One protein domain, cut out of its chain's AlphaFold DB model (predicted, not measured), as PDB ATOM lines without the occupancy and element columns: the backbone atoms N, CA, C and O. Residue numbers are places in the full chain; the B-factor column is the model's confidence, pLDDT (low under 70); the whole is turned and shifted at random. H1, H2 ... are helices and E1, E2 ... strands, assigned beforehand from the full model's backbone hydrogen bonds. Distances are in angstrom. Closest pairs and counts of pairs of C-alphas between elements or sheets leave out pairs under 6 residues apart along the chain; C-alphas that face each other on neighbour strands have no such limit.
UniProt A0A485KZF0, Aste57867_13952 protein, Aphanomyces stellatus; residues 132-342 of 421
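Overview. This is residues 132 to 342 of the 421 residues of the protein "Aste57867_13952 protein" of Aphanomyces stellatus (UniProt A0A485KZF0). Two strongly twisted sheets, E3 E2 E1 E4 and E7 E6 E5 E8 E13, lie partly face to face and make a body of strands, joined by the small pair E9 E12. At one end of this body H1 and H3 stand side by side, with H4 beyond H3 at the far tip; residues 308 to 331, with no named element, run back from there to E13 and H5 at the other end. The printed part has 211 residues, with five named helices and thirteen named strands in the order H1, E1 to E3, H2, E4 to E12, H3, H4, E13, H5. Neighbour strands are antiparallel, but E8 and E13 meet only at a point; the class is mixed, helices and strands. The whole is compact, with a radius of gyration of the C-alphas of 18.0 A, and elongated, spanning 58 by 37 by 36 A.

Along the chain. H1, residues 132 to 144, begins at C-alpha 132 (8.854, -24.623, 47.870) and is 18.4 A long. E1, residues 148 to 157, measures 26.6 A and E2, residues 162 to 171, 27.9 A. E3, residues 178 to 180, H2, residues 187 to 190, and E4, residues 196 to 199, are short. E5, residues 206 to 214, measures 24.0 A; E6, residues 218 to 226, measures 23.7 A and bends by 51 degrees at residue 221. There follow E7, residues 231 to 235, E8, residues 241 to 247, 17.1 A long, E9, residues 252 to 257, E10, residues 262 to 264, E11, residues 267 to 269, and E12, residues 274 to 278. H3, residues 285 to 300, begins at C-alpha 285 (23.649, -7.924, 36.151) and is 23.0 A long. H4 is residues 302 to 307, E13 residues 332 to 334, and H5, residues 335 to 338, ends at C-alpha 338 (33.330, -44.487, 24.386).

Arrangement. E5, E6 and E7 form a meander, each strand the antiparallel neighbour of the one before, and with E8 beside E5 a Greek key, its first strand the neighbour of its fourth. N 210 and O 223 stand 2.8 A apart between E5 and E6, N 224 and O 232 2.8 A between E6 and E7, and N 243 and O 211 2.8 A between E8 and E5. E1, E2 and E3 form another meander; N 154 and O 166 are 2.9 A apart. The three sheets form a stack, face to face in turn: the five-stranded sheet faces E3 E2 E1 E4 at 10.6 A centre to centre and E9 E12 at 9.6 A. In E9 and E12, N 275 and O 256 are 2.9 A apart. E10 and E11 form a hairpin; the C-alphas of Leu 268 in E11 and Gly 218 in E6 are 3.8 A apart. H1 is on the sheet E3 E2 E1 E4 at a height of 11.2 A, over E3 and E2. H2 is on that sheet too, at 8.2 A. H1 and H3 touch at a shallow tilt of 7 degrees, opposite ways, closest at the C-alphas of Cys 138 and Ile 292, 6.7 A. H3 touches H4 with residues 294 to 298 alone, closest at the C-alphas of Leu 298 and Ser 305, 4.9 A, at a steep tilt of 51 degrees. H1 and H3 have every O i to N i+4 pair within hydrogen-bond range; H4 has 0 of 2 and 1 of 3 O i to N i+3 pairs; H2 and H5 are too short for such a pair.

Size, cuts and confidence. The C-alphas farthest apart are those of Ala 307 and Asn 336, 60.2 A. The printed part has no cut; the link H4 to E13, 24 residues, is long. The mean pLDDT of the printed part is 70.4, and 100 residues are under 70, among them residues 238 to 252, 256 to 283 and 302 to 342.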
ATOM      1  N   PRO A 132       7.981 -23.889  48.788       62.62
ATOM      2  CA  PRO A 132       8.854 -24.623  47.870       62.62
ATOM      3  C   PRO A 132       8.824 -24.073  46.431       62.62
ATOM      4  O   PRO A 132       9.851 -24.021  45.770       62.62
ATOM      5  N   GLN A 133       7.670 -23.552  45.991       62.12
ATOM      6  CA  GLN A 133       7.480 -22.959  44.662       62.12
ATOM      7  C   GLN A 133       8.361 -21.721  44.421       62.12
ATOM      8  O   GLN A 133       8.825 -21.495  43.304       62.12
ATOM      9  N   ILE A 134       8.607 -20.911  45.456       62.81
ATOM     10  CA  ILE A 134       9.468 -19.725  45.339       62.81
ATOM     11  C   ILE A 134      10.938 -20.139  45.264       62.81
ATOM     12  O   ILE A 134      11.684 -19.561  44.479       62.81
ATOM     13  N   PHE A 135      11.351 -21.160  46.022       62.78
ATOM     14  CA  PHE A 135      12.708 -21.705  45.918       62.78
ATOM     15  C   PHE A 135      12.979 -22.246  44.511       62.78
ATOM     16  O   PHE A 135      13.994 -21.906  43.903       62.78
ATOM     17  N   ASP A 136      12.028 -23.006  43.962       65.12
ATOM     18  CA  ASP A 136      12.098 -23.501  42.587       65.12
ATOM     19  C   ASP A 136      12.197 -22.338  41.587       65.12
ATOM     20  O   ASP A 136      13.014 -22.382  40.672       65.12
ATOM     21  N   SER A 137      11.440 -21.257  41.799       66.38
ATOM     22  CA  SER A 137      11.479 -20.060  40.943       66.38
ATOM     23  C   SER A 137      12.832 -19.334  41.003       66.38
ATOM     24  O   SER A 137      13.387 -18.986  39.963       66.38
ATOM     25  N   CYS A 138      13.416 -19.159  42.195       66.00
ATOM     26  CA  CYS A 138      14.760 -18.590  42.352       66.00
ATOM     27  C   CYS A 138      15.819 -19.449  41.654       66.00
ATOM     28  O   CYS A 138      16.664 -18.925  40.926       66.00
ATOM     29  N   TYR A 139      15.734 -20.769  41.824       69.00
ATOM     30  CA  TYR A 139      16.606 -21.714  41.139       69.00
ATOM     31  C   TYR A 139      16.473 -21.609  39.613       69.00
ATOM     32  O   TYR A 139      17.483 -21.567  38.912       69.00
ATOM     33  N   GLN A 140      15.251 -21.473  39.090       68.69
ATOM     34  CA  GLN A 140      15.014 -21.271  37.658       68.69
ATOM     35  C   GLN A 140      15.627 -19.981  37.125       68.69
ATOM     36  O   GLN A 140      16.215 -19.989  36.043       68.69
ATOM     37  N   VAL A 141      15.540 -18.882  37.876       67.56
ATOM     38  CA  VAL A 141      16.177 -17.626  37.467       67.56
ATOM     39  C   VAL A 141      17.695 -17.790  37.403       67.56
ATOM     40  O   VAL A 141      18.295 -17.375  36.416       67.56
ATOM     41  N   VAL A 142      18.320 -18.456  38.380       71.12
ATOM     42  CA  VAL A 142      19.770 -18.735  38.349       71.12
ATOM     43  C   VAL A 142      20.148 -19.615  37.156       71.12
ATOM     44  O   VAL A 142      21.114 -19.312  36.455       71.12
ATOM     45  N   LEU A 143      19.376 -20.673  36.890       72.50
ATOM     46  CA  LEU A 143      19.621 -21.576  35.767       72.50
ATOM     47  C   LEU A 143      19.580 -20.849  34.426       72.50
ATOM     48  O   LEU A 143      20.497 -21.011  33.622       72.50
ATOM     49  N   ARG A 144      18.533 -20.047  34.208       70.19
ATOM     50  CA  ARG A 144      18.234 -19.390  32.928       70.19
ATOM     51  C   ARG A 144      19.066 -18.137  32.682       70.19
ATOM     52  O   ARG A 144      19.246 -17.729  31.540       70.19
ATOM     53  N   HIS A 145      19.572 -17.492  33.729       73.06
ATOM     54  CA  HIS A 145      20.223 -16.202  33.556       73.06
ATOM     55  C   HIS A 145      21.666 -16.362  33.059       73.06
ATOM     56  O   HIS A 145      22.539 -16.903  33.739       73.06
ATOM     57  N   GLY A 146      21.969 -15.846  31.868       72.12
ATOM     58  CA  GLY A 146      23.288 -15.976  31.239       72.12
ATOM     59  C   GLY A 146      24.462 -15.380  32.015       72.12
ATOM     60  O   GLY A 146      25.606 -15.780  31.778       72.12
ATOM     61  N   ALA A 147      24.179 -14.502  32.984       80.75
ATOM     62  CA  ALA A 147      25.169 -13.991  33.931       80.75
ATOM     63  C   ALA A 147      25.658 -15.036  34.943       80.75
ATOM     64  O   ALA A 147      26.498 -14.691  35.761       80.75
ATOM     65  N   PHE A 148      25.180 -16.279  34.908       83.56
ATOM     66  CA  PHE A 148      25.709 -17.372  35.719       83.56
ATOM     67  C   PHE A 148      26.493 -18.371  34.881       83.56
ATOM     68  O   PHE A 148      26.320 -18.469  33.669       83.56
ATOM     69  N   ARG A 149      27.386 -19.098  35.540       88.69
ATOM     70  CA  ARG A 149      28.057 -20.294  35.023       88.69
ATOM     71  C   ARG A 149      27.994 -21.390  36.065       88.69
ATOM     72  O   ARG A 149      27.927 -21.079  37.257       88.69
ATOM     73  N   VAL A 150      28.086 -22.644  35.645       90.88
ATOM     74  CA  VAL A 150      28.367 -23.721  36.602       90.88
ATOM     75  C   VAL A 150      29.780 -23.510  37.148       90.88
ATOM     76  O   VAL A 150      30.741 -23.385  36.396       90.88
ATOM     77  N   HIS A 151      29.900 -23.411  38.465       93.62
ATOM     78  CA  HIS A 151      31.163 -23.203  39.165       93.62
ATOM     79  C   HIS A 151      31.680 -24.489  39.786       93.62
ATOM     80  O   HIS A 151      32.843 -24.831  39.607       93.62
ATOM     81  N   THR A 152      30.807 -25.215  40.483       93.56
ATOM     82  CA  THR A 152      31.156 -26.487  41.115       93.56
ATOM     83  C   THR A 152      30.110 -27.532  40.781       93.56
ATOM     84  O   THR A 152      28.912 -27.263  40.851       93.56
ATOM     85  N   VAL A 153      30.564 -28.739  40.466       92.88
ATOM     86  CA  VAL A 153      29.718 -29.925  40.337       92.88
ATOM     87  C   VAL A 153      29.998 -30.839  41.523       92.88
ATOM     88  O   VAL A 153      31.093 -31.391  41.642       92.88
ATOM     89  N   ASN A 154      29.008 -30.983  42.398       92.94
ATOM     90  CA  ASN A 154      29.023 -31.919  43.514       92.94
ATOM     91  C   ASN A 154      28.202 -33.148  43.136       92.94
ATOM     92  O   ASN A 154      27.067 -33.010  42.690       92.94
ATOM     93  N   MET A 155      28.759 -34.341  43.308       93.50
ATOM     94  CA  MET A 155      28.101 -35.606  42.994       93.50
ATOM     95  C   MET A 155      28.316 -36.606  44.128       93.50
ATOM     96  O   MET A 155      29.399 -36.687  44.712       93.50
ATOM     97  N   TRP A 156      27.286 -37.393  44.413       93.12
ATOM     98  CA  TRP A 156      27.272 -38.410  45.453       93.12
ATOM     99  C   TRP A 156      27.136 -39.790  44.827       93.12
ATOM    100  O   TRP A 156      26.315 -40.003  43.933       93.12
ATOM    101  N   ALA A 157      27.917 -40.734  45.343       91.06
ATOM    102  CA  ALA A 157      27.765 -42.147  45.049       91.06
ATOM    103  C   ALA A 157      27.013 -42.820  46.203       91.06
ATOM    104  O   ALA A 157      27.320 -42.589  47.373       91.06
ATOM    105  N   GLY A 158      26.020 -43.631  45.862       86.12
ATOM    106  CA  GLY A 158      25.352 -44.556  46.768       86.12
ATOM    107  C   GLY A 158      25.985 -45.943  46.703       86.12
ATOM    108  O   GLY A 158      26.968 -46.176  46.000       86.12
ATOM    109  N   THR A 159      25.396 -46.896  47.422       83.19
ATOM    110  CA  THR A 159      25.896 -48.282  47.472       83.19
ATOM    111  C   THR A 159      25.854 -48.976  46.111       83.19
ATOM    112  O   THR A 159      26.722 -49.792  45.815       83.19
ATOM    113  N   ILE A 160      24.854 -48.649  45.293       81.50
ATOM    114  CA  ILE A 160      24.608 -49.302  44.002       81.50
ATOM    115  C   ILE A 160      25.035 -48.456  42.797       81.50
ATOM    116  O   ILE A 160      25.089 -48.976  41.695       81.50
ATOM    117  N   GLY A 161      25.393 -47.182  42.971       86.31
ATOM    118  CA  GLY A 161      25.672 -46.315  41.828       86.31
ATOM    119  C   GLY A 161      25.642 -44.832  42.162       86.31
ATOM    120  O   GLY A 161      26.109 -44.414  43.219       86.31
ATOM    121  N   PHE A 162      25.119 -44.023  41.251       88.31
ATOM    122  CA  PHE A 162      24.976 -42.585  41.432       88.31
ATOM    123  C   PHE A 162      23.756 -42.280  42.320       88.31
ATOM    124  O   PHE A 162      22.662 -42.777  42.072       88.31
ATOM    125  N   ALA A 163      23.943 -41.468  43.362       88.69
ATOM    126  CA  ALA A 163      22.902 -41.164  44.350       88.69
ATOM    127  C   ALA A 163      22.409 -39.718  44.301       88.69
ATOM    128  O   ALA A 163      21.288 -39.439  44.727       88.69
ATOM    129  N   GLY A 164      23.223 -38.788  43.801       88.38
ATOM    130  CA  GLY A 164      22.802 -37.401  43.719       88.38
ATOM    131  C   GLY A 164      23.805 -36.453  43.090       88.38
ATOM    132  O   GLY A 164      24.979 -36.774  42.914       88.38
ATOM    133  N   ILE A 165      23.329 -35.256  42.770       90.00
ATOM    134  CA  ILE A 165      24.086 -34.151  42.198       90.00
ATOM    135  C   ILE A 165      23.548 -32.813  42.690       90.00
ATOM    136  O   ILE A 165      22.345 -32.611  42.847       90.00
ATOM    137  N   GLN A 166      24.463 -31.872  42.860       89.50
ATOM    138  CA  GLN A 166      24.179 -30.470  43.075       89.50
ATOM    139  C   GLN A 166      25.178 -29.649  42.266       89.50
ATOM    140  O   GLN A 166      26.387 -29.864  42.345       89.50
ATOM    141  N   MET A 167      24.671 -28.695  41.495       90.25
ATOM    142  CA  MET A 167      25.504 -27.704  40.821       90.25
ATOM    143  C   MET A 167      25.515 -26.425  41.651       90.25
ATOM    144  O   MET A 167      24.465 -25.974  42.101       90.25
ATOM    145  N   ILE A 168      26.694 -25.849  41.861       90.25
ATOM    146  CA  ILE A 168      26.858 -24.506  42.419       90.25
ATOM    147  C   ILE A 168      27.130 -23.574  41.248       90.25
ATOM    148  O   ILE A 168      28.035 -23.824  40.454       90.25
ATOM    149  N   PHE A 169      26.356 -22.506  41.149       90.38
ATOM    150  CA  PHE A 169      26.464 -21.496  40.109       90.38
ATOM    151  C   PHE A 169      27.285 -20.325  40.606       90.38
ATOM    152  O   PHE A 169      27.175 -19.961  41.768       90.38
ATOM    153  N   GLN A 170      28.072 -19.709  39.735       90.31
ATOM    154  CA  GLN A 170      28.764 -18.460  40.030       90.31
ATOM    155  C   GLN A 170      28.283 -17.357  39.101       90.31
ATOM    156  O   GLN A 170      28.188 -17.561  37.888       90.31
ATOM    157  N   ARG A 171      28.046 -16.171  39.659       86.12
ATOM    158  CA  ARG A 171      27.808 -14.957  38.879       86.12
ATOM    159  C   ARG A 171      29.080 -14.596  38.094       86.12
ATOM    160  O   ARG A 171      30.159 -14.522  38.666       86.12
ATOM    161  N   LYS A 172      28.974 -14.363  36.785       84.50
ATOM    162  CA  LYS A 172      30.064 -13.993  35.857       84.50
ATOM    163  C   LYS A 172      30.521 -12.545  35.996       84.50
ATOM    164  O   LYS A 172      31.537 -12.171  35.424       84.50
ATOM    165  N   VAL A 173      29.757 -11.731  36.715       81.06
ATOM    166  CA  VAL A 173      30.036 -10.315  36.958       81.06
ATOM    167  C   VAL A 173      30.110 -10.066  38.462       81.06
ATOM    168  O   VAL A 173      29.441 -10.779  39.214       81.06
ATOM    169  N   PRO A 174      30.897  -9.079  38.918       77.31
ATOM    170  CA  PRO A 174      30.948  -8.718  40.325       77.31
ATOM    171  C   PRO A 174      29.569  -8.322  40.892       77.31
ATOM    172  O   PRO A 174      28.809  -7.651  40.191       77.31
ATOM    173  N   PRO A 175      29.272  -8.668  42.158       76.25
ATOM    174  CA  PRO A 175      30.051  -9.566  43.013       76.25
ATOM    175  C   PRO A 175      29.935 -11.021  42.518       76.25
ATOM    176  O   PRO A 175      28.838 -11.480  42.217       76.25
ATOM    177  N   TYR A 176      31.059 -11.746  42.416       83.12
ATOM    178  CA  TYR A 176      31.151 -13.117  41.864       83.12
ATOM    179  C   TYR A 176      30.552 -14.192  42.795       83.12
ATOM    180  O   TYR A 176      31.190 -15.199  43.112       83.12
ATOM    181  N   GLU A 177      29.337 -13.943  43.269       84.75
ATOM    182  CA  GLU A 177      28.609 -14.725  44.259       84.75
ATOM    183  C   GLU A 177      28.292 -16.130  43.764       84.75
ATOM    184  O   GLU A 177      28.092 -16.366  42.566       84.75
ATOM    185  N   LEU A 178      28.217 -17.050  44.723       89.38
ATOM    186  CA  LEU A 178      27.871 -18.440  44.493       89.38
ATOM    187  C   LEU A 178      26.414 -18.707  44.875       89.38
ATOM    188  O   LEU A 178      25.923 -18.166  45.862       89.38
ATOM    189  N   TYR A 179      25.744 -19.566  44.114       87.25
ATOM    190  CA  TYR A 179      24.365 -19.994  44.328       87.25
ATOM    191  C   TYR A 179      24.322 -21.523  44.306       87.25
ATOM    192  O   TYR A 179      24.603 -22.149  43.286       87.25
ATOM    193  N   ALA A 180      23.985 -22.140  45.432       85.81
ATOM    194  CA  ALA A 180      23.656 -23.548  45.533       85.81
ATOM    195  C   ALA A 180      22.407 -23.838  44.699       85.81
ATOM    196  O   ALA A 180      21.316 -23.346  44.985       85.81
ATOM    197  N   GLY A 181      22.562 -24.682  43.685       81.06
ATOM    198  CA  GLY A 181      21.431 -25.280  43.005       81.06
ATOM    199  C   GLY A 181      20.678 -26.266  43.889       81.06
ATOM    200  O   GLY A 181      21.142 -26.667  44.963       81.06
ATOM    201  N   TYR A 182      19.524 -26.703  43.393       81.12
ATOM    202  CA  TYR A 182      18.776 -27.781  44.022       81.12
ATOM    203  C   TYR A 182      19.627 -29.062  44.088       81.12
ATOM    204  O   TYR A 182      20.306 -29.427  43.123       81.12
ATOM    205  N   LEU A 183      19.609 -29.736  45.242       83.31
ATOM    206  CA  LEU A 183      20.224 -31.051  45.409       83.31
ATOM    207  C   LEU A 183      19.264 -32.113  44.872       83.31
ATOM    208  O   LEU A 183      18.250 -32.429  45.497       83.31
ATOM    209  N   PHE A 184      19.596 -32.684  43.721       81.69
ATOM    210  CA  PHE A 184      18.864 -33.808  43.156       81.69
ATOM    211  C   PHE A 184      19.483 -35.096  43.673       81.69
ATOM    212  O   PHE A 184      20.633 -35.373  43.359       81.69
ATOM    213  N   GLY A 185      18.750 -35.904  44.434       80.56
ATOM    214  CA  GLY A 185      19.275 -37.181  44.904       80.56
ATOM    215  C   GLY A 185      18.564 -37.742  46.121       80.56
ATOM    216  O   GLY A 185      17.498 -37.269  46.520       80.56
ATOM    217  N   GLU A 186      19.178 -38.766  46.701       79.69
ATOM    218  CA  GLU A 186      18.721 -39.385  47.939       79.69
ATOM    219  C   GLU A 186      18.831 -38.430  49.138       79.69
ATOM    220  O   GLU A 186      19.661 -37.521  49.186       79.69
ATOM    221  N   THR A 187      18.005 -38.658  50.163       77.31
ATOM    222  CA  THR A 187      17.962 -37.797  51.356       77.31
ATOM    223  C   THR A 187      19.307 -37.720  52.076       77.31
ATOM    224  O   THR A 187      19.642 -36.672  52.629       77.31
ATOM    225  N   PHE A 188      20.103 -38.796  52.044       79.94
ATOM    226  CA  PHE A 188      21.407 -38.830  52.709       79.94
ATOM    227  C   PHE A 188      22.419 -37.861  52.080       79.94
ATOM    228  O   PHE A 188      23.318 -37.399  52.784       79.94
ATOM    229  N   CYS A 189      22.261 -37.498  50.800       80.31
ATOM    230  CA  CYS A 189      23.161 -36.576  50.104       80.31
ATOM    231  C   CYS A 189      23.209 -35.190  50.771       80.31
ATOM    232  O   CYS A 189      24.197 -34.481  50.645       80.31
ATOM    233  N   SER A 190      22.169 -34.814  51.526       74.38
ATOM    234  CA  SER A 190      22.145 -33.559  52.293       74.38
ATOM    235  C   SER A 190      23.027 -33.578  53.549       74.38
ATOM    236  O   SER A 190      23.369 -32.526  54.084       74.38
ATOM    237  N   THR A 191      23.403 -34.769  54.019       72.31
ATOM    238  CA  THR A 191      24.092 -34.985  55.304       72.31
ATOM    239  C   THR A 191      25.512 -35.524  55.167       72.31
ATOM    240  O   THR A 191      26.214 -35.651  56.166       72.31
ATOM    241  N   VAL A 192      25.934 -35.862  53.950       79.88
ATOM    242  CA  VAL A 192      27.235 -36.473  53.665       79.88
ATOM    243  C   VAL A 192      27.966 -35.608  52.648       79.88
ATOM    244  O   VAL A 192      27.338 -35.052  51.749       79.88
ATOM    245  N   ASP A 193      29.288 -35.505  52.772       82.75
ATOM    246  CA  ASP A 193      30.110 -34.813  51.780       82.75
ATOM    247  C   ASP A 193      30.012 -35.510  50.405       82.75
ATOM    248  O   ASP A 193      29.871 -36.737  50.332       82.75
ATOM    249  N   PRO A 194      30.065 -34.754  49.294       88.44
ATOM    250  CA  PRO A 194      30.019 -35.335  47.959       88.44
ATOM    251  C   PRO A 194      31.217 -36.256  47.718       88.44
ATOM    252  O   PRO A 194      32.352 -35.942  48.072       88.44
ATOM    253  N   ALA A 195      30.967 -37.379  47.043       89.94
ATOM    254  CA  ALA A 195      32.018 -38.298  46.611       89.94
ATOM    255  C   ALA A 195      32.939 -37.650  45.562       89.94
ATOM    256  O   ALA A 195      34.126 -37.959  45.487       89.94
ATOM    257  N   VAL A 196      32.384 -36.744  44.754       93.25
ATOM    258  CA  VAL A 196      33.110 -35.951  43.761       93.25
ATOM    259  C   VAL A 196      32.680 -34.499  43.898       93.25
ATOM    260  O   VAL A 196      31.503 -34.188  43.754       93.25
ATOM    261  N   SER A 197      33.631 -33.602  44.147       93.56
ATOM    262  CA  SER A 197      33.418 -32.153  44.114       93.56
ATOM    263  C   SER A 197      34.447 -31.539  43.181       93.56
ATOM    264  O   SER A 197      35.649 -31.589  43.445       93.56
ATOM    265  N   VAL A 198      33.983 -31.028  42.043       95.19
ATOM    266  CA  VAL A 198      34.855 -30.473  41.008       95.19
ATOM    267  C   VAL A 198      34.506 -29.020  40.761       95.19
ATOM    268  O   VAL A 198      33.428 -28.715  40.259       95.19
ATOM    269  N   GLN A 199      35.456 -28.141  41.071       94.88
ATOM    270  CA  GLN A 199      35.431 -26.744  40.661       94.88
ATOM    271  C   GLN A 199      35.898 -26.622  39.202       94.88
ATOM    272  O   GLN A 199      36.912 -27.220  38.812       94.88
ATOM    273  N   LEU A 200      35.145 -25.864  38.410       94.19
ATOM    274  CA  LEU A 200      35.442 -25.533  37.022       94.19
ATOM    275  C   LEU A 200      36.272 -24.243  36.959       94.19
ATOM    276  O   LEU A 200      36.022 -23.282  37.694       94.19
ATOM    277  N   GLY A 201      37.270 -24.216  36.071       92.06
ATOM    278  CA  GLY A 201      38.048 -23.005  35.776       92.06
ATOM    279  C   GLY A 201      37.188 -21.865  35.210       92.06
ATOM    280  O   GLY A 201      36.046 -22.082  34.820       92.06
ATOM    281  N   THR A 202      37.706 -20.631  35.157       88.75
ATOM    282  CA  THR A 202      36.948 -19.434  34.708       88.75
ATOM    283  C   THR A 202      36.335 -19.579  33.312       88.75
ATOM    284  O   THR A 202      35.190 -19.184  33.097       88.75
ATOM    285  N   ASP A 203      37.065 -20.238  32.417       88.75
ATOM    286  CA  ASP A 203      36.662 -20.486  31.030       88.75
ATOM    287  C   ASP A 203      36.221 -21.942  30.795       88.75
ATOM    288  O   ASP A 203      36.042 -22.370  29.654       88.75
ATOM    289  N   GLU A 204      36.094 -22.732  31.867       91.62
ATOM    290  CA  GLU A 204      35.651 -24.124  31.802       91.62
ATOM    291  C   GLU A 204      34.140 -24.206  32.013       91.62
ATOM    292  O   GLU A 204      33.601 -23.632  32.960       91.62
ATOM    293  N   TYR A 205      33.459 -24.943  31.143       89.06
ATOM    294  CA  TYR A 205      32.022 -25.161  31.215       89.06
ATOM    295  C   TYR A 205      31.655 -26.572  30.761       89.06
ATOM    296  O   TYR A 205      32.392 -27.227  30.018       89.06
ATOM    297  N   LEU A 206      30.512 -27.052  31.243       88.75
ATOM    298  CA  LEU A 206      29.991 -28.373  30.915       88.75
ATOM    299  C   LEU A 206      29.413 -28.361  29.494       88.75
ATOM    300  O   LEU A 206      28.553 -27.539  29.185       88.75
ATOM    301  N   THR A 207      29.868 -29.279  28.643       83.19
ATOM    302  CA  THR A 207      29.438 -29.406  27.235       83.19
ATOM    303  C   THR A 207      28.600 -30.651  26.979       83.19
ATOM    304  O   THR A 207      27.981 -30.803  25.929       83.19
ATOM    305  N   MET A 208      28.613 -31.601  27.909       80.69
ATOM    306  CA  MET A 208      27.950 -32.879  27.707       80.69
ATOM    307  C   MET A 208      27.661 -33.552  29.039       80.69
ATOM    308  O   MET A 208      28.480 -33.485  29.961       80.69
ATOM    309  N   ALA A 209      26.534 -34.255  29.092       81.88
ATOM    310  CA  ALA A 209      26.194 -35.180  30.160       81.88
ATOM    311  C   ALA A 209      25.932 -36.573  29.572       81.88
ATOM    312  O   ALA A 209      25.240 -36.734  28.566       81.88
ATOM    313  N   LEU A 210      26.490 -37.587  30.216       81.19
ATOM    314  CA  LEU A 210      26.389 -38.995  29.860       81.19
ATOM    315  C   LEU A 210      25.905 -39.750  31.089       81.19
ATOM    316  O   LEU A 210      26.463 -39.563  32.173       81.19
ATOM    317  N   CYS A 211      24.921 -40.627  30.933       81.38
ATOM    318  CA  CYS A 211      24.513 -41.523  32.005       81.38
ATOM    319  C   CYS A 211      24.751 -42.979  31.603       81.38
ATOM    320  O   CYS A 211      24.579 -43.381  30.455       81.38
ATOM    321  N   ARG A 212      25.180 -43.795  32.560       81.88
ATOM    322  CA  ARG A 212      25.154 -45.249  32.443       81.88
ATOM    323  C   ARG A 212      23.919 -45.732  33.172       81.88
ATOM    324  O   ARG A 212      23.784 -45.464  34.367       81.88
ATOM    325  N   LEU A 213      23.031 -46.401  32.449       78.25
ATOM    326  CA  LEU A 213      21.819 -46.974  33.020       78.25
ATOM    327  C   LEU A 213      22.007 -48.481  33.192       78.25
ATOM    328  O   LEU A 213      22.614 -49.138  32.343       78.25
ATOM    329  N   ALA A 214      21.480 -49.021  34.283       75.31
ATOM    330  CA  ALA A 214      21.205 -50.449  34.392       75.31
ATOM    331  C   ALA A 214      19.764 -50.716  33.941       75.31
ATOM    332  O   ALA A 214      18.918 -49.833  34.079       75.31
ATOM    333  N   ASP A 215      19.505 -51.918  33.411       69.19
ATOM    334  CA  ASP A 215      18.273 -52.245  32.672       69.19
ATOM    335  C   ASP A 215      16.971 -51.940  33.445       69.19
ATOM    336  O   ASP A 215      15.975 -51.652  32.798       69.19
ATOM    337  N   ASP A 216      16.999 -51.886  34.785       65.00
ATOM    338  CA  ASP A 216      15.877 -51.417  35.617       65.00
ATOM    339  C   ASP A 216      16.295 -50.590  36.856       65.00
ATOM    340  O   ASP A 216      15.446 -50.026  37.544       65.00
ATOM    341  N   GLU A 217      17.597 -50.475  37.147       64.75
ATOM    342  CA  GLU A 217      18.105 -49.995  38.445       64.75
ATOM    343  C   GLU A 217      18.519 -48.507  38.459       64.75
ATOM    344  O   GLU A 217      18.966 -47.967  39.474       64.75
ATOM    345  N   GLY A 218      18.287 -47.792  37.356       72.38
ATOM    346  CA  GLY A 218      18.511 -46.352  37.272       72.38
ATOM    347  C   GLY A 218      19.921 -45.930  36.877       72.38
ATOM    348  O   GLY A 218      20.617 -46.654  36.169       72.38
ATOM    349  N   ILE A 219      20.333 -44.724  37.290       80.25
ATOM    350  CA  ILE A 219      21.637 -44.150  36.931       80.25
ATOM    351  C   ILE A 219      22.732 -44.776  37.802       80.25
ATOM    352  O   ILE A 219      22.828 -44.514  38.999       80.25
ATOM    353  N   PHE A 220      23.602 -45.568  37.181       86.44
ATOM    354  CA  PHE A 220      24.769 -46.165  37.833       86.44
ATOM    355  C   PHE A 220      25.965 -45.232  37.827       86.44
ATOM    356  O   PHE A 220      26.663 -45.131  38.832       86.44
ATOM    357  N   GLU A 221      26.171 -44.530  36.717       88.25
ATOM    358  CA  GLU A 221      27.231 -43.546  36.534       88.25
ATOM    359  C   GLU A 221      26.627 -42.305  35.882       88.25
ATOM    360  O   GLU A 221      25.947 -42.413  34.862       88.25
ATOM    361  N   LEU A 222      26.904 -41.126  36.430       88.38
ATOM    362  CA  LEU A 222      26.697 -39.861  35.734       88.38
ATOM    363  C   LEU A 222      28.071 -39.265  35.433       88.38
ATOM    364  O   LEU A 222      28.929 -39.187  36.315       88.38
ATOM    365  N   ARG A 223      28.285 -38.860  34.182       89.38
ATOM    366  CA  ARG A 223      29.541 -38.292  33.700       89.38
ATOM    367  C   ARG A 223      29.285 -37.002  32.937       89.38
ATOM    368  O   ARG A 223      28.555 -37.000  31.955       89.38
ATOM    369  N   PHE A 224      29.951 -35.927  33.335       89.81
ATOM    370  CA  PHE A 224      30.037 -34.702  32.552       89.81
ATOM    371  C   PHE A 224      31.359 -34.621  31.803       89.81
ATOM    372  O   PHE A 224      32.392 -35.084  32.298       89.81
ATOM    373  N   ARG A 225      31.330 -33.984  30.632       88.00
ATOM    374  CA  ARG A 225      32.531 -33.539  29.920       88.00
ATOM    375  C   ARG A 225      32.541 -32.019  29.849       88.00
ATOM    376  O   ARG A 225      31.486 -31.400  29.716       88.00
ATOM    377  N   THR A 226      33.729 -31.435  29.942       90.44
ATOM    378  CA  THR A 226      33.919 -29.989  29.797       90.44
ATOM    379  C   THR A 226      34.443 -29.624  28.411       90.44
ATOM    380  O   THR A 226      34.913 -30.482  27.655       90.44
ATOM    381  N   ASN A 227      34.401 -28.338  28.068       86.19
ATOM    382  CA  ASN A 227      35.032 -27.787  26.864       86.19
ATOM    383  C   ASN A 227      36.559 -27.997  26.816       86.19
ATOM    384  O   ASN A 227      37.130 -27.983  25.731       86.19
ATOM    385  N   PHE A 228      37.212 -28.260  27.953       88.00
ATOM    386  CA  PHE A 228      38.623 -28.668  28.022       88.00
ATOM    387  C   PHE A 228      38.821 -30.191  27.991       88.00
ATOM    388  O   PHE A 228      39.887 -30.696  28.339       88.00
ATOM    389  N   HIS A 229      37.792 -30.944  27.596       84.25
ATOM    390  CA  HIS A 229      37.784 -32.408  27.542       84.25
ATOM    391  C   HIS A 229      38.022 -33.107  28.890       84.25
ATOM    392  O   HIS A 229      38.296 -34.309  28.912       84.25
ATOM    393  N   ARG A 230      37.870 -32.397  30.013       90.69
ATOM    394  CA  ARG A 230      37.922 -32.993  31.348       90.69
ATOM    395  C   ARG A 230      36.659 -33.815  31.582       90.69
ATOM    396  O   ARG A 230      35.559 -33.348  31.295       90.69
ATOM    397  N   ASN A 231      36.821 -35.020  32.124       90.88
ATOM    398  CA  ASN A 231      35.707 -35.871  32.536       90.88
ATOM    399  C   ASN A 231      35.474 -35.737  34.044       90.88
ATOM    400  O   ASN A 231      36.417 -35.807  34.833       90.88
ATOM    401  N   ILE A 232      34.211 -35.575  34.433       93.00
ATOM    402  CA  ILE A 232      33.752 -35.528  35.823       93.00
ATOM    403  C   ILE A 232      32.731 -36.646  35.973       93.00
ATOM    404  O   ILE A 232      31.626 -36.529  35.459       93.00
ATOM    405  N   SER A 233      33.102 -37.744  36.622       93.00
ATOM    406  CA  SER A 233      32.262 -38.941  36.732       93.00
ATOM    407  C   SER A 233      32.021 -39.313  38.184       93.00
ATOM    408  O   SER A 233      32.965 -39.315  38.973       93.00
ATOM    409  N   CYS A 234      30.797 -39.708  38.519       93.00
ATOM    410  CA  CYS A 234      30.457 -40.260  39.824       93.00
ATOM    411  C   CYS A 234      29.510 -41.452  39.673       93.00
ATOM    412  O   CYS A 234      28.621 -41.435  38.821       93.00
ATOM    413  N   GLY A 235      29.700 -42.463  40.523       88.56
ATOM    414  CA  GLY A 235      28.931 -43.701  40.521       88.56
ATOM    415  C   GLY A 235      29.782 -44.931  40.193       88.56
ATOM    416  O   GLY A 235      31.006 -44.907  40.325       88.56
ATOM    417  N   SER A 236      29.123 -46.017  39.801       81.00
ATOM    418  CA  SER A 236      29.740 -47.305  39.494       81.00
ATOM    419  C   SER A 236      29.820 -47.537  37.987       81.00
ATOM    420  O   SER A 236      28.865 -47.304  37.253       81.00
ATOM    421  N   VAL A 237      30.951 -48.073  37.531       76.19
ATOM    422  CA  VAL A 237      31.159 -48.535  36.147       76.19
ATOM    423  C   VAL A 237      30.449 -49.864  35.847       76.19
ATOM    424  O   VAL A 237      30.525 -50.355  34.723       76.19
ATOM    425  N   ASN A 238      29.748 -50.453  36.818       69.31
ATOM    426  CA  ASN A 238      28.948 -51.653  36.596       69.31
ATOM    427  C   ASN A 238      27.667 -51.270  35.850       69.31
ATOM    428  O   ASN A 238      26.781 -50.645  36.409       69.31
ATOM    429  N   GLY A 239      27.589 -51.597  34.569       63.16
ATOM    430  CA  GLY A 239      26.436 -51.313  33.725       63.16
ATOM    431  C   GLY A 239      26.829 -51.467  32.265       63.16
ATOM    432  O   GLY A 239      27.911 -51.028  31.859       63.16
ATOM    433  N   ASP A 240      25.959 -52.107  31.492       64.38
ATOM    434  CA  ASP A 240      26.303 -52.581  30.149       64.38
ATOM    435  C   ASP A 240      26.048 -51.529  29.059       64.38
ATOM    436  O   ASP A 240      26.526 -51.673  27.931       64.38
ATOM    437  N   LYS A 241      25.312 -50.456  29.383       64.69
ATOM    438  CA  LYS A 241      24.856 -49.461  28.408       64.69
ATOM    439  C   LYS A 241      25.064 -48.039  28.912       64.69
ATOM    440  O   LYS A 241      24.617 -47.665  29.995       64.69
ATOM    441  N   PHE A 242      25.699 -47.225  28.077       61.84
ATOM    442  CA  PHE A 242      25.585 -45.779  28.192       61.84
ATOM    443  C   PHE A 242      24.347 -45.326  27.434       61.84
ATOM    444  O   PHE A 242      24.160 -45.691  26.270       61.84
ATOM    445  N   VAL A 243      23.546 -44.504  28.094       63.16
ATOM    446  CA  VAL A 243      22.488 -43.734  27.462       63.16
ATOM    447  C   VAL A 243      22.954 -42.291  27.389       63.16
ATOM    448  O   VAL A 243      23.536 -41.719  28.315       63.16
ATOM    449  N   PHE A 244      22.777 -41.725  26.208       59.09
ATOM    450  CA  PHE A 244      23.191 -40.370  25.943       59.09
ATOM    451  C   PHE A 244      22.181 -39.411  26.577       59.09
ATOM    452  O   PHE A 244      21.006 -39.452  26.228       59.09
ATOM    453  N   ALA A 245      22.626 -38.593  27.536       54.53
ATOM    454  CA  ALA A 245      21.722 -37.729  28.288       54.53
ATOM    455  C   ALA A 245      21.597 -36.323  27.686       54.53
ATOM    456  O   ALA A 245      20.535 -35.739  27.799       54.53
ATOM    457  N   CYS A 246      22.648 -35.757  27.077       60.16
ATOM    458  CA  CYS A 246      22.611 -34.456  26.382       60.16
ATOM    459  C   CYS A 246      23.958 -34.160  25.708       60.16
ATOM    460  O   CYS A 246      25.010 -34.335  26.332       60.16
ATOM    461  N   HIS A 247      23.921 -33.661  24.467       54.78
ATOM    462  CA  HIS A 247      25.055 -33.050  23.775       54.78
ATOM    463  C   HIS A 247      24.648 -31.612  23.549       54.78
ATOM    464  O   HIS A 247      23.721 -31.362  22.779       54.78
ATOM    465  N   THR A 248      25.354 -30.674  24.161       53.88
ATOM    466  CA  THR A 248      25.058 -29.279  23.874       53.88
ATOM    467  C   THR A 248      25.539 -28.950  22.468       53.88
ATOM    468  O   THR A 248      26.588 -29.442  22.035       53.88
ATOM    469  N   MET A 249      24.817 -28.101  21.739       54.34
ATOM    470  CA  MET A 249      25.324 -27.571  20.467       54.34
ATOM    471  C   MET A 249      26.700 -26.902  20.663       54.34
ATOM    472  O   MET A 249      27.054 -26.499  21.774       54.34
ATOM    473  N   ALA A 250      27.482 -26.745  19.589       55.59
ATOM    474  CA  ALA A 250      28.697 -25.932  19.655       55.59
ATOM    475  C   ALA A 250      28.359 -24.548  20.252       55.59
ATOM    476  O   ALA A 250      27.437 -23.881  19.780       55.59
ATOM    477  N   ASN A 251      29.091 -24.135  21.293       62.97
ATOM    478  CA  ASN A 251      28.865 -22.906  22.072       62.97
ATOM    479  C   ASN A 251      27.631 -22.896  23.000       62.97
ATOM    480  O   ASN A 251      27.072 -21.828  23.269       62.97
ATOM    481  N   CYS A 252      27.198 -24.054  23.494       66.50
ATOM    482  CA  CYS A 252      26.186 -24.154  24.545       66.50
ATOM    483  C   CYS A 252      26.801 -24.693  25.851       66.50
ATOM    484  O   CYS A 252      27.810 -25.398  25.837       66.50
ATOM    485  N   GLU A 253      26.214 -24.307  26.984       77.81
ATOM    486  CA  GLU A 253      26.632 -24.714  28.332       77.81
ATOM    487  C   GLU A 253      25.499 -25.511  28.997       77.81
ATOM    488  O   GLU A 253      24.359 -25.039  29.041       77.81
ATOM    489  N   VAL A 254      25.812 -26.692  29.544       77.31
ATOM    490  CA  VAL A 254      24.885 -27.439  30.410       77.31
ATOM    491  C   VAL A 254      24.808 -26.729  31.753       77.31
ATOM    492  O   VAL A 254      25.816 -26.644  32.459       77.31
ATOM    493  N   ARG A 255      23.616 -26.260  32.138       72.00
ATOM    494  CA  ARG A 255      23.440 -25.527  33.403       72.00
ATOM    495  C   ARG A 255      22.604 -26.219  34.451       72.00
ATOM    496  O   ARG A 255      22.714 -25.860  35.609       72.00
ATOM    497  N   GLY A 256      21.799 -27.215  34.131       69.00
ATOM    498  CA  GLY A 256      21.058 -27.878  35.197       69.00
ATOM    499  C   GLY A 256      20.128 -28.967  34.737       69.00
ATOM    500  O   GLY A 256      20.009 -29.245  33.548       69.00
ATOM    501  N   LEU A 257      19.475 -29.564  35.730       65.88
ATOM    502  CA  LEU A 257      18.503 -30.634  35.580       65.88
ATOM    503  C   LEU A 257      17.097 -30.065  35.802       65.88
ATOM    504  O   LEU A 257      16.864 -29.347  36.772       65.88
ATOM    505  N   ARG A 258      16.169 -30.376  34.897       59.78
ATOM    506  CA  ARG A 258      14.787 -29.872  34.876       59.78
ATOM    507  C   ARG A 258      13.814 -30.763  35.647       59.78
ATOM    508  O   ARG A 258      12.786 -30.271  36.097       59.78
ATOM    509  N   GLN A 259      14.115 -32.050  35.842       56.31
ATOM    510  CA  GLN A 259      13.161 -32.985  36.443       56.31
ATOM    511  C   GLN A 259      13.668 -33.612  37.741       56.31
ATOM    512  O   GLN A 259      14.831 -33.991  37.885       56.31
ATOM    513  N   ARG A 260      12.749 -33.722  38.708       48.06
ATOM    514  CA  ARG A 260      12.996 -34.373  39.992       48.06
ATOM    515  C   ARG A 260      13.360 -35.834  39.749       48.06
ATOM    516  O   ARG A 260      12.577 -36.574  39.159       48.06
ATOM    517  N   MET A 261      14.515 -36.254  40.257       48.19
ATOM    518  CA  MET A 261      14.860 -37.668  40.279       48.19
ATOM    519  C   MET A 261      13.917 -38.392  41.246       48.19
ATOM    520  O   MET A 261      13.927 -38.110  42.445       48.19
ATOM    521  N   ILE A 262      13.060 -39.274  40.726       47.62
ATOM    522  CA  ILE A 262      12.171 -40.096  41.551       47.62
ATOM    523  C   ILE A 262      12.842 -41.452  41.746       47.62
ATOM    524  O   ILE A 262      13.060 -42.204  40.798       47.62
ATOM    525  N   TYR A 263      13.167 -41.750  42.999       43.28
ATOM    526  CA  TYR A 263      13.716 -43.041  43.381       43.28
ATOM    527  C   TYR A 263      12.586 -44.070  43.481       43.28
ATOM    528  O   TYR A 263      11.637 -43.881  44.248       43.28
ATOM    529  N   SER A 264      12.684 -45.157  42.720       44.91
ATOM    530  CA  SER A 264      11.900 -46.371  42.943       44.91
ATOM    531  C   SER A 264      12.762 -47.361  43.737       44.91
ATOM    532  O   SER A 264      13.970 -47.416  43.517       44.91
ATOM    533  N   PRO A 265      12.188 -48.195  44.623       40.78
ATOM    534  CA  PRO A 265      12.912 -49.289  45.283       40.78
ATOM    535  C   PRO A 265      13.612 -50.261  44.317       40.78
ATOM    536  O   PRO A 265      14.436 -51.059  44.749       40.78
ATOM    537  N   CYS A 266      13.254 -50.216  43.033       44.84
ATOM    538  CA  CYS A 266      13.834 -51.024  41.968       44.84
ATOM    539  C   CYS A 266      14.888 -50.276  41.139       44.84
ATOM    540  O   CYS A 266      15.423 -50.892  40.236       44.84
ATOM    541  N   GLY A 267      15.160 -48.989  41.407       46.94
ATOM    542  CA  GLY A 267      16.042 -48.142  40.602       46.94
ATOM    543  C   GLY A 267      15.579 -46.694  40.439       46.94
ATOM    544  O   GLY A 267      14.449 -46.331  40.766       46.94
ATOM    545  N   LEU A 268      16.431 -45.831  39.883       43.59
ATOM    546  CA  LEU A 268      16.023 -44.489  39.438       43.59
ATOM    547  C   LEU A 268      15.207 -44.577  38.139       43.59
ATOM    548  O   LEU A 268      15.771 -44.628  37.048       43.59
ATOM    549  N   ASN A 269      13.880 -44.509  38.239       42.44
ATOM    550  CA  ASN A 269      13.023 -44.314  37.071       42.44
ATOM    551  C   ASN A 269      13.059 -42.816  36.725       42.44
ATOM    552  O   ASN A 269      12.309 -42.016  37.287       42.44
ATOM    553  N   THR A 270      14.031 -42.402  35.909       48.66
ATOM    554  CA  THR A 270      14.333 -40.979  35.694       48.66
ATOM    555  C   THR A 270      14.192 -40.577  34.239       48.66
ATOM    556  O   THR A 270      14.914 -41.051  33.371       48.66
ATOM    557  N   LYS A 271      13.290 -39.624  33.992       49.53
ATOM    558  CA  LYS A 271      13.434 -38.687  32.880       49.53
ATOM    559  C   LYS A 271      14.426 -37.621  33.349       49.53
ATOM    560  O   LYS A 271      14.160 -36.909  34.316       49.53
ATOM    561  N   LEU A 272      15.614 -37.596  32.751       49.97
ATOM    562  CA  LEU A 272      16.637 -36.591  33.026       49.97
ATOM    563  C   LEU A 272      16.551 -35.522  31.937       49.97
ATOM    564  O   LEU A 272      17.162 -35.660  30.886       49.97
ATOM    565  N   SER A 273      15.786 -34.465  32.174       53.94
ATOM    566  CA  SER A 273      15.751 -33.317  31.264       53.94
ATOM    567  C   SER A 273      16.862 -32.334  31.653       53.94
ATOM    568  O   SER A 273      16.982 -31.980  32.825       53.94
ATOM    569  N   LEU A 274      17.699 -31.919  30.702       57.69
ATOM    570  CA  LEU A 274      18.822 -30.995  30.909       57.69
ATOM    571  C   LEU A 274      18.515 -29.638  30.263       57.69
ATOM    572  O   LEU A 274      17.916 -29.589  29.195       57.69
ATOM    573  N   HIS A 275      18.926 -28.545  30.910       56.00
ATOM    574  CA  HIS A 275      18.793 -27.192  30.362       56.00
ATOM    575  C   HIS A 275      20.077 -26.750  29.651       56.00
ATOM    576  O   HIS A 275      21.157 -26.739  30.258       56.00
ATOM    577  N   GLU A 276      19.932 -26.338  28.389       57.03
ATOM    578  CA  GLU A 276      20.988 -25.751  27.561       57.03
ATOM    579  C   GLU A 276      20.776 -24.244  27.405       57.03
ATOM    580  O   GLU A 276      19.653 -23.791  27.202       57.03
ATOM    581  N   ILE A 277      21.857 -23.463  27.461       55.38
ATOM    582  CA  ILE A 277      21.818 -22.023  27.161       55.38
ATOM    583  C   ILE A 277      22.911 -21.678  26.161       55.38
ATOM    584  O   ILE A 277      24.055 -22.128  26.287       55.38
ATOM    585  N   ARG A 278      22.560 -20.849  25.175       56.09
ATOM    586  CA  ARG A 278      23.493 -20.346  24.164       56.09
ATOM    587  C   ARG A 278      24.419 -19.291  24.772       56.09
ATOM    588  O   ARG A 278      23.979 -18.371  25.452       56.09
ATOM    589  N   LEU A 279      25.717 -19.385  24.483       52.06
ATOM    590  CA  LEU A 279      26.724 -18.444  24.998       52.06
ATOM    591  C   LEU A 279      26.636 -17.025  24.398       52.06
ATOM    592  O   LEU A 279      27.291 -16.121  24.907       52.06
ATOM    593  N   CYS A 280      25.879 -16.821  23.316       46.06
ATOM    594  CA  CYS A 280      25.885 -15.573  22.536       46.06
ATOM    595  C   CYS A 280      25.017 -14.445  23.103       46.06
ATOM    596  O   CYS A 280      25.042 -13.333  22.575       46.06
ATOM    597  N   ASP A 281      24.245 -14.712  24.143       53.25
ATOM    598  CA  ASP A 281      23.324 -13.726  24.667       53.25
ATOM    599  C   ASP A 281      24.056 -12.768  25.629       53.25
ATOM    600  O   ASP A 281      24.891 -13.163  26.449       53.25
ATOM    601  N   THR A 282      23.774 -11.472  25.495       51.78
ATOM    602  CA  THR A 282      24.329 -10.415  26.354       51.78
ATOM    603  C   THR A 282      23.371 -10.163  27.510       51.78
ATOM    604  O   THR A 282      22.166 -10.062  27.293       51.78
ATOM    605  N   TYR A 283      23.885 -10.080  28.740       63.62
ATOM    606  CA  TYR A 283      23.031 -10.039  29.930       63.62
ATOM    607  C   TYR A 283      23.459  -8.977  30.937       63.62
ATOM    608  O   TYR A 283      24.650  -8.794  31.197       63.62
ATOM    609  N   ASP A 284      22.460  -8.321  31.529       72.38
ATOM    610  CA  ASP A 284      22.616  -7.269  32.529       72.38
ATOM    611  C   ASP A 284      22.520  -7.848  33.948       72.38
ATOM    612  O   ASP A 284      21.545  -8.490  34.334       72.38
ATOM    613  N   ALA A 285      23.557  -7.594  34.737       69.31
ATOM    614  CA  ALA A 285      23.649  -7.924  36.151       69.31
ATOM    615  C   ALA A 285      22.474  -7.341  36.963       69.31
ATOM    616  O   ALA A 285      21.987  -7.982  37.893       69.31
ATOM    617  N   THR A 286      22.040  -6.141  36.581       75.56
ATOM    618  CA  THR A 286      20.995  -5.347  37.234       75.56
ATOM    619  C   THR A 286      19.617  -5.975  37.043       75.56
ATOM    620  O   THR A 286      18.811  -5.998  37.973       75.56
ATOM    621  N   ASP A 287      19.358  -6.530  35.856       77.00
ATOM    622  CA  ASP A 287      18.102  -7.212  35.539       77.00
ATOM    623  C   ASP A 287      17.904  -8.440  36.441       77.00
ATOM    624  O   ASP A 287      16.842  -8.601  37.044       77.00
ATOM    625  N   PHE A 288      18.950  -9.246  36.647       75.62
ATOM    626  CA  PHE A 288      18.905 -10.368  37.590       75.62
ATOM    627  C   PHE A 288      18.605  -9.932  39.029       75.62
ATOM    628  O   PHE A 288      17.678 -10.466  39.641       75.62
ATOM    629  N   ASP A 289      19.363  -8.965  39.562       77.12
ATOM    630  CA  ASP A 289      19.182  -8.494  40.943       77.12
ATOM    631  C   ASP A 289      17.753  -7.967  41.148       77.12
ATOM    632  O   ASP A 289      17.120  -8.229  42.177       77.12
ATOM    633  N   SER A 290      17.204  -7.294  40.127       77.50
ATOM    634  CA  SER A 290      15.817  -6.833  40.128       77.50
ATOM    635  C   SER A 290      14.818  -7.997  40.149       77.50
ATOM    636  O   SER A 290      13.887  -7.971  40.953       77.50
ATOM    637  N   LYS A 291      15.037  -9.057  39.358       77.38
ATOM    638  CA  LYS A 291      14.171 -10.248  39.293       77.38
ATOM    639  C   LYS A 291      14.177 -11.053  40.591       77.38
ATOM    640  O   LYS A 291      13.107 -11.447  41.054       77.38
ATOM    641  N   ILE A 292      15.341 -11.272  41.207       76.12
ATOM    642  CA  ILE A 292      15.441 -11.949  42.513       76.12
ATOM    643  C   ILE A 292      14.722 -11.135  43.587       76.12
ATOM    644  O   ILE A 292      13.866 -11.668  44.292       76.12
ATOM    645  N   THR A 293      15.002  -9.832  43.666       77.50
ATOM    646  CA  THR A 293      14.348  -8.931  44.629       77.50
ATOM    647  C   THR A 293      12.830  -8.948  44.458       77.50
ATOM    648  O   THR A 293      12.084  -9.029  45.432       77.50
ATOM    649  N   ALA A 294      12.366  -8.926  43.211       74.75
ATOM    650  CA  ALA A 294      10.958  -8.957  42.862       74.75
ATOM    651  C   ALA A 294      10.275 -10.278  43.273       74.75
ATOM    652  O   ALA A 294       9.187 -10.247  43.849       74.75
ATOM    653  N   MET A 295      10.920 -11.432  43.059       73.81
ATOM    654  CA  MET A 295      10.407 -12.731  43.519       73.81
ATOM    655  C   MET A 295      10.351 -12.832  45.046       73.81
ATOM    656  O   MET A 295       9.378 -13.351  45.591       73.81
ATOM    657  N   LEU A 296      11.362 -12.312  45.742       74.75
ATOM    658  CA  LEU A 296      11.376 -12.279  47.205       74.75
ATOM    659  C   LEU A 296      10.302 -11.347  47.773       74.75
ATOM    660  O   LEU A 296       9.701 -11.663  48.799       74.75
ATOM    661  N   LEU A 297      10.013 -10.236  47.091       74.62
ATOM    662  CA  LEU A 297       8.904  -9.349  47.440       74.62
ATOM    663  C   LEU A 297       7.542 -10.018  47.205       74.62
ATOM    664  O   LEU A 297       6.661  -9.933  48.055       74.62
ATOM    665  N   LEU A 298       7.369 -10.723  46.083       71.88
ATOM    666  CA  LEU A 298       6.167 -11.519  45.799       71.88
ATOM    667  C   LEU A 298       5.933 -12.592  46.863       71.88
ATOM    668  O   LEU A 298       4.797 -12.823  47.273       71.88
ATOM    669  N   ALA A 299       7.004 -13.225  47.326       68.25
ATOM    670  CA  ALA A 299       6.949 -14.218  48.382       68.25
ATOM    671  C   ALA A 299       6.553 -13.648  49.746       68.25
ATOM    672  O   ALA A 299       5.902 -14.340  50.532       68.25
ATOM    673  N   SER A 300       6.979 -12.420  50.043       69.88
ATOM    674  CA  SER A 300       6.750 -11.793  51.339       69.88
ATOM    675  C   SER A 300       5.398 -11.099  51.438       69.88
ATOM    676  O   SER A 300       4.733 -11.200  52.470       69.88
ATOM    677  N   ASP A 301       4.974 -10.438  50.364       73.00
ATOM    678  CA  ASP A 301       3.688  -9.759  50.262       73.00
ATOM    679  C   ASP A 301       3.165  -9.811  48.812       73.00
ATOM    680  O   ASP A 301       3.428  -8.912  47.997       73.00
ATOM    681  N   PRO A 302       2.359 -10.839  48.473       67.69
ATOM    682  CA  PRO A 302       1.791 -10.980  47.139       67.69
ATOM    683  C   PRO A 302       0.959  -9.769  46.708       67.69
ATOM    684  O   PRO A 302       0.888  -9.462  45.518       67.69
ATOM    685  N   THR A 303       0.354  -9.038  47.651       66.81
ATOM    686  CA  THR A 303      -0.485  -7.879  47.326       66.81
ATOM    687  C   THR A 303       0.332  -6.656  46.919       66.81
ATOM    688  O   THR A 303      -0.086  -5.916  46.027       66.81
ATOM    689  N   GLN A 304       1.530  -6.477  47.485       64.31
ATOM    690  CA  GLN A 304       2.455  -5.417  47.070       64.31
ATOM    691  C   GLN A 304       3.131  -5.712  45.732       64.31
ATOM    692  O   GLN A 304       3.353  -4.793  44.947       64.31
ATOM    693  N   SER A 305       3.406  -6.980  45.423       61.41
ATOM    694  CA  SER A 305       4.058  -7.354  44.158       61.41
ATOM    695  C   SER A 305       3.265  -6.937  42.911       61.41
ATOM    696  O   SER A 305       3.835  -6.389  41.964       61.41
ATOM    697  N   ALA A 306       1.936  -7.083  42.953       60.12
ATOM    698  CA  ALA A 306       1.038  -6.656  41.885       60.12
ATOM    699  C   ALA A 306       1.036  -5.127  41.710       60.12
ATOM    700  O   ALA A 306       0.893  -4.633  40.593       60.12
ATOM    701  N   ALA A 307       1.239  -4.372  42.796       57.91
ATOM    702  CA  ALA A 307       1.307  -2.912  42.762       57.91
ATOM    703  C   ALA A 307       2.628  -2.384  42.169       57.91
ATOM    704  O   ALA A 307       2.642  -1.296  41.598       57.91
ATOM    705  N   VAL A 308       3.719  -3.153  42.272       60.22
ATOM    706  CA  VAL A 308       5.042  -2.809  41.709       60.22
ATOM    707  C   VAL A 308       5.199  -3.317  40.263       60.22
ATOM    708  O   VAL A 308       6.204  -3.050  39.612       60.22
ATOM    709  N   GLY A 309       4.190  -4.008  39.715       59.75
ATOM    710  CA  GLY A 309       4.232  -4.543  38.350       59.75
ATOM    711  C   GLY A 309       5.166  -5.746  38.199       59.75
ATOM    712  O   GLY A 309       5.609  -6.044  37.093       59.75
ATOM    713  N   VAL A 310       5.472  -6.435  39.300       59.88
ATOM    714  CA  VAL A 310       6.264  -7.664  39.279       59.88
ATOM    715  C   VAL A 310       5.391  -8.789  38.735       59.88
ATOM    716  O   VAL A 310       4.569  -9.359  39.451       59.88
ATOM    717  N   THR A 311       5.553  -9.125  37.458       59.44
ATOM    718  CA  THR A 311       5.033 -10.384  36.920       59.44
ATOM    719  C   THR A 311       5.892 -11.536  37.420       59.44
ATOM    720  O   THR A 311       7.118 -11.488  37.305       59.44
ATOM    721  N   ALA A 312       5.249 -12.575  37.960       55.69
ATOM    722  CA  ALA A 312       5.925 -13.838  38.223       55.69
ATOM    723  C   ALA A 312       6.616 -14.307  36.929       55.69
ATOM    724  O   ALA A 312       6.028 -14.150  35.851       55.69
ATOM    725  N   PRO A 313       7.853 -14.831  36.999       54.59
ATOM    726  CA  PRO A 313       8.484 -15.417  35.827       54.59
ATOM    727  C   PRO A 313       7.550 -16.473  35.227       54.59
ATOM    728  O   PRO A 313       6.890 -17.206  35.968       54.59
ATOM    729  N   LEU A 314       7.465 -16.496  33.892       54.03
ATOM    730  CA  LEU A 314       6.649 -17.466  33.164       54.03
ATOM    731  C   LEU A 314       6.979 -18.876  33.660       54.03
ATOM    732  O   LEU A 314       8.140 -19.208  33.919       54.03
ATOM    733  N   SER A 315       5.933 -19.669  33.869       52.16
ATOM    734  CA  SER A 315       6.077 -21.013  34.414       52.16
ATOM    735  C   SER A 315       6.812 -21.923  33.426       52.16
ATOM    736  O   SER A 315       6.922 -21.623  32.239       52.16
ATOM    737  N   PHE A 316       7.297 -23.067  33.911       47.44
ATOM    738  CA  PHE A 316       7.988 -24.083  33.108       47.44
ATOM    739  C   PHE A 316       7.252 -24.545  31.840       47.44
ATOM    740  O   PHE A 316       7.899 -25.152  30.987       47.44
ATOM    741  N   GLU A 317       5.939 -24.328  31.746       50.12
ATOM    742  CA  GLU A 317       5.095 -24.827  30.658       50.12
ATOM    743  C   GLU A 317       5.026 -23.875  29.453       50.12
ATOM    744  O   GLU A 317       4.627 -24.303  28.372       50.12
ATOM    745  N   ASP A 318       5.444 -22.613  29.600       49.09
ATOM    746  CA  ASP A 318       5.222 -21.591  28.566       49.09
ATOM    747  C   ASP A 318       6.363 -21.477  27.529       49.09
ATOM    748  O   ASP A 318       6.158 -20.900  26.461       49.09
ATOM    749  N   ASP A 319       7.538 -22.071  27.783       48.81
ATOM    750  CA  ASP A 319       8.711 -22.019  26.888       48.81
ATOM    751  C   ASP A 319       8.956 -23.359  26.170       48.81
ATOM    752  O   ASP A 319       9.986 -24.007  26.336       48.81
ATOM    753  N   ALA A 320       8.031 -23.768  25.301       48.84
ATOM    754  CA  ALA A 320       8.172 -24.976  24.473       48.84
ATOM    755  C   ALA A 320       9.306 -24.906  23.413       48.84
ATOM    756  O   ALA A 320       9.445 -25.810  22.591       48.84
ATOM    757  N   HIS A 321      10.086 -23.820  23.363       46.44
ATOM    758  CA  HIS A 321      11.101 -23.587  22.328       46.44
ATOM    759  C   HIS A 321      12.524 -24.029  22.695       46.44
ATOM    760  O   HIS A 321      13.319 -24.234  21.777       46.44
ATOM    761  N   ASP A 322      12.819 -24.263  23.976       50.22
ATOM    762  CA  ASP A 322      14.152 -24.688  24.445       50.22
ATOM    763  C   ASP A 322      14.176 -26.134  24.978       50.22
ATOM    764  O   ASP A 322      15.163 -26.591  25.557       50.22
ATOM    765  N   ASP A 323      13.092 -26.875  24.753       49.09
ATOM    766  CA  ASP A 323      12.896 -28.210  25.300       49.09
ATOM    767  C   ASP A 323      13.462 -29.302  24.379       49.09
ATOM    768  O   ASP A 323      13.167 -29.379  23.183       49.09
ATOM    769  N   ILE A 324      14.301 -30.169  24.956       47.06
ATOM    770  CA  ILE A 324      14.706 -31.442  24.355       47.06
ATOM    771  C   ILE A 324      13.928 -32.541  25.081       47.06
ATOM    772  O   ILE A 324      14.326 -32.981  26.160       47.06
ATOM    773  N   ASP A 325      12.809 -32.966  24.499       46.34
ATOM    774  CA  ASP A 325      12.096 -34.156  24.956       46.34
ATOM    775  C   ASP A 325      12.859 -35.409  24.505       46.34
ATOM    776  O   ASP A 325      13.016 -35.675  23.315       46.34
ATOM    777  N   PHE A 326      13.353 -36.184  25.473       48.03
ATOM    778  CA  PHE A 326      14.107 -37.428  25.248       48.03
ATOM    779  C   PHE A 326      13.209 -38.649  24.999       48.03
ATOM    780  O   PHE A 326      13.678 -39.783  25.080       48.03
ATOM    781  N   GLU A 327      11.910 -38.448  24.766       43.31
ATOM    782  CA  GLU A 327      10.934 -39.540  24.836       43.31
ATOM    783  C   GLU A 327      10.951 -40.484  23.631       43.31
ATOM    784  O   GLU A 327      10.484 -41.612  23.780       43.31
ATOM    785  N   ASP A 328      11.553 -40.106  22.497       38.12
ATOM    786  CA  ASP A 328      11.329 -40.872  21.265       38.12
ATOM    787  C   ASP A 328      12.494 -41.747  20.772       38.12
ATOM    788  O   ASP A 328      12.220 -42.734  20.094       38.12
ATOM    789  N   GLU A 329      13.768 -41.519  21.134       42.97
ATOM    790  CA  GLU A 329      14.865 -42.367  20.617       42.97
ATOM    791  C   GLU A 329      16.046 -42.546  21.598       42.97
ATOM    792  O   GLU A 329      17.087 -41.895  21.511       42.97
ATOM    793  N   THR A 330      15.932 -43.490  22.539       43.47
ATOM    794  CA  THR A 330      17.092 -43.962  23.317       43.47
ATOM    795  C   THR A 330      17.978 -44.868  22.461       43.47
ATOM    796  O   THR A 330      17.623 -46.016  22.181       43.47
ATOM    797  N   PHE A 331      19.163 -44.390  22.085       45.84
ATOM    798  CA  PHE A 331      20.158 -45.186  21.362       45.84
ATOM    799  C   PHE A 331      21.182 -45.810  22.317       45.84
ATOM    800  O   PHE A 331      21.861 -45.111  23.067       45.84
ATOM    801  N   SER A 332      21.334 -47.134  22.260       46.53
ATOM    802  CA  SER A 332      22.362 -47.863  23.012       46.53
ATOM    803  C   SER A 332      23.698 -47.804  22.273       46.53
ATOM    804  O   SER A 332      23.824 -48.364  21.184       46.53
ATOM    805  N   ILE A 333      24.719 -47.194  22.880       50.66
ATOM    806  CA  ILE A 333      26.085 -47.190  22.338       50.66
ATOM    807  C   ILE A 333      26.966 -48.136  23.185       50.66
ATOM    808  O   ILE A 333      27.013 -47.990  24.409       50.66
ATOM    809  N   PRO A 334      27.668 -49.108  22.566       49.53
ATOM    810  CA  PRO A 334      28.577 -50.022  23.260       49.53
ATOM    811  C   PRO A 334      29.661 -49.304  24.079       49.53
ATOM    812  O   PRO A 334      30.299 -48.372  23.592       49.53
ATOM    813  N   ALA A 335      29.924 -49.779  25.301       50.97
ATOM    814  CA  ALA A 335      30.870 -49.149  26.230       50.97
ATOM    815  C   ALA A 335      32.292 -48.973  25.657       50.97
ATOM    816  O   ALA A 335      32.912 -47.934  25.858       50.97
ATOM    817  N   ASN A 336      32.775 -49.943  24.877       53.47
ATOM    818  CA  ASN A 336      34.112 -49.915  24.275       53.47
ATOM    819  C   ASN A 336      34.306 -48.810  23.227       53.47
ATOM    820  O   ASN A 336      35.438 -48.449  22.929       53.47
ATOM    821  N   ILE A 337      33.226 -48.295  22.640       51.03
ATOM    822  CA  ILE A 337      33.285 -47.210  21.660       51.03
ATOM    823  C   ILE A 337      33.553 -45.866  22.360       51.03
ATOM    824  O   ILE A 337      34.178 -44.982  21.780       51.03
ATOM    825  N   TYR A 338      33.156 -45.725  23.627       51.19
ATOM    826  CA  TYR A 338      33.330 -44.487  24.386       51.19
ATOM    827  C   TYR A 338      34.728 -44.271  24.949       51.19
ATOM    828  O   TYR A 338      35.122 -43.119  25.129       51.19
ATOM    829  N   ASP A 339      35.488 -45.335  25.202       51.44
ATOM    830  CA  ASP A 339      36.859 -45.211  25.712       51.44
ATOM    831  C   ASP A 339      37.783 -44.475  24.721       51.44
ATOM    832  O   ASP A 339      38.803 -43.916  25.119       51.44
ATOM    833  N   PHE A 340      37.392 -44.404  23.443       50.09
ATOM    834  CA  PHE A 340      38.091 -43.652  22.397       50.09
ATOM    835  C   PHE A 340      37.781 -42.145  22.394       50.09
ATOM    836  O   PHE A 340      38.489 -41.380  21.743       50.09
ATOM    837  N   GLY A 341      36.769 -41.703  23.150       47.06
ATOM    838  CA  GLY A 341      36.298 -40.320  23.180       47.06
ATOM    839  C   GLY A 341      35.444 -39.944  21.962       47.06
ATOM    840  O   GLY A 341      35.627 -40.449  20.860       47.06
ATOM    841  N   ILE A 342      34.486 -39.032  22.159       51.53
ATOM    842  CA  ILE A 342      33.752 -38.420  21.039       51.53
ATOM    843  C   ILE A 342      34.709 -37.430  20.352       51.53
ATOM    844  O   ILE A 342      35.217 -36.548  21.064       51.53
TER     845      ILE A 342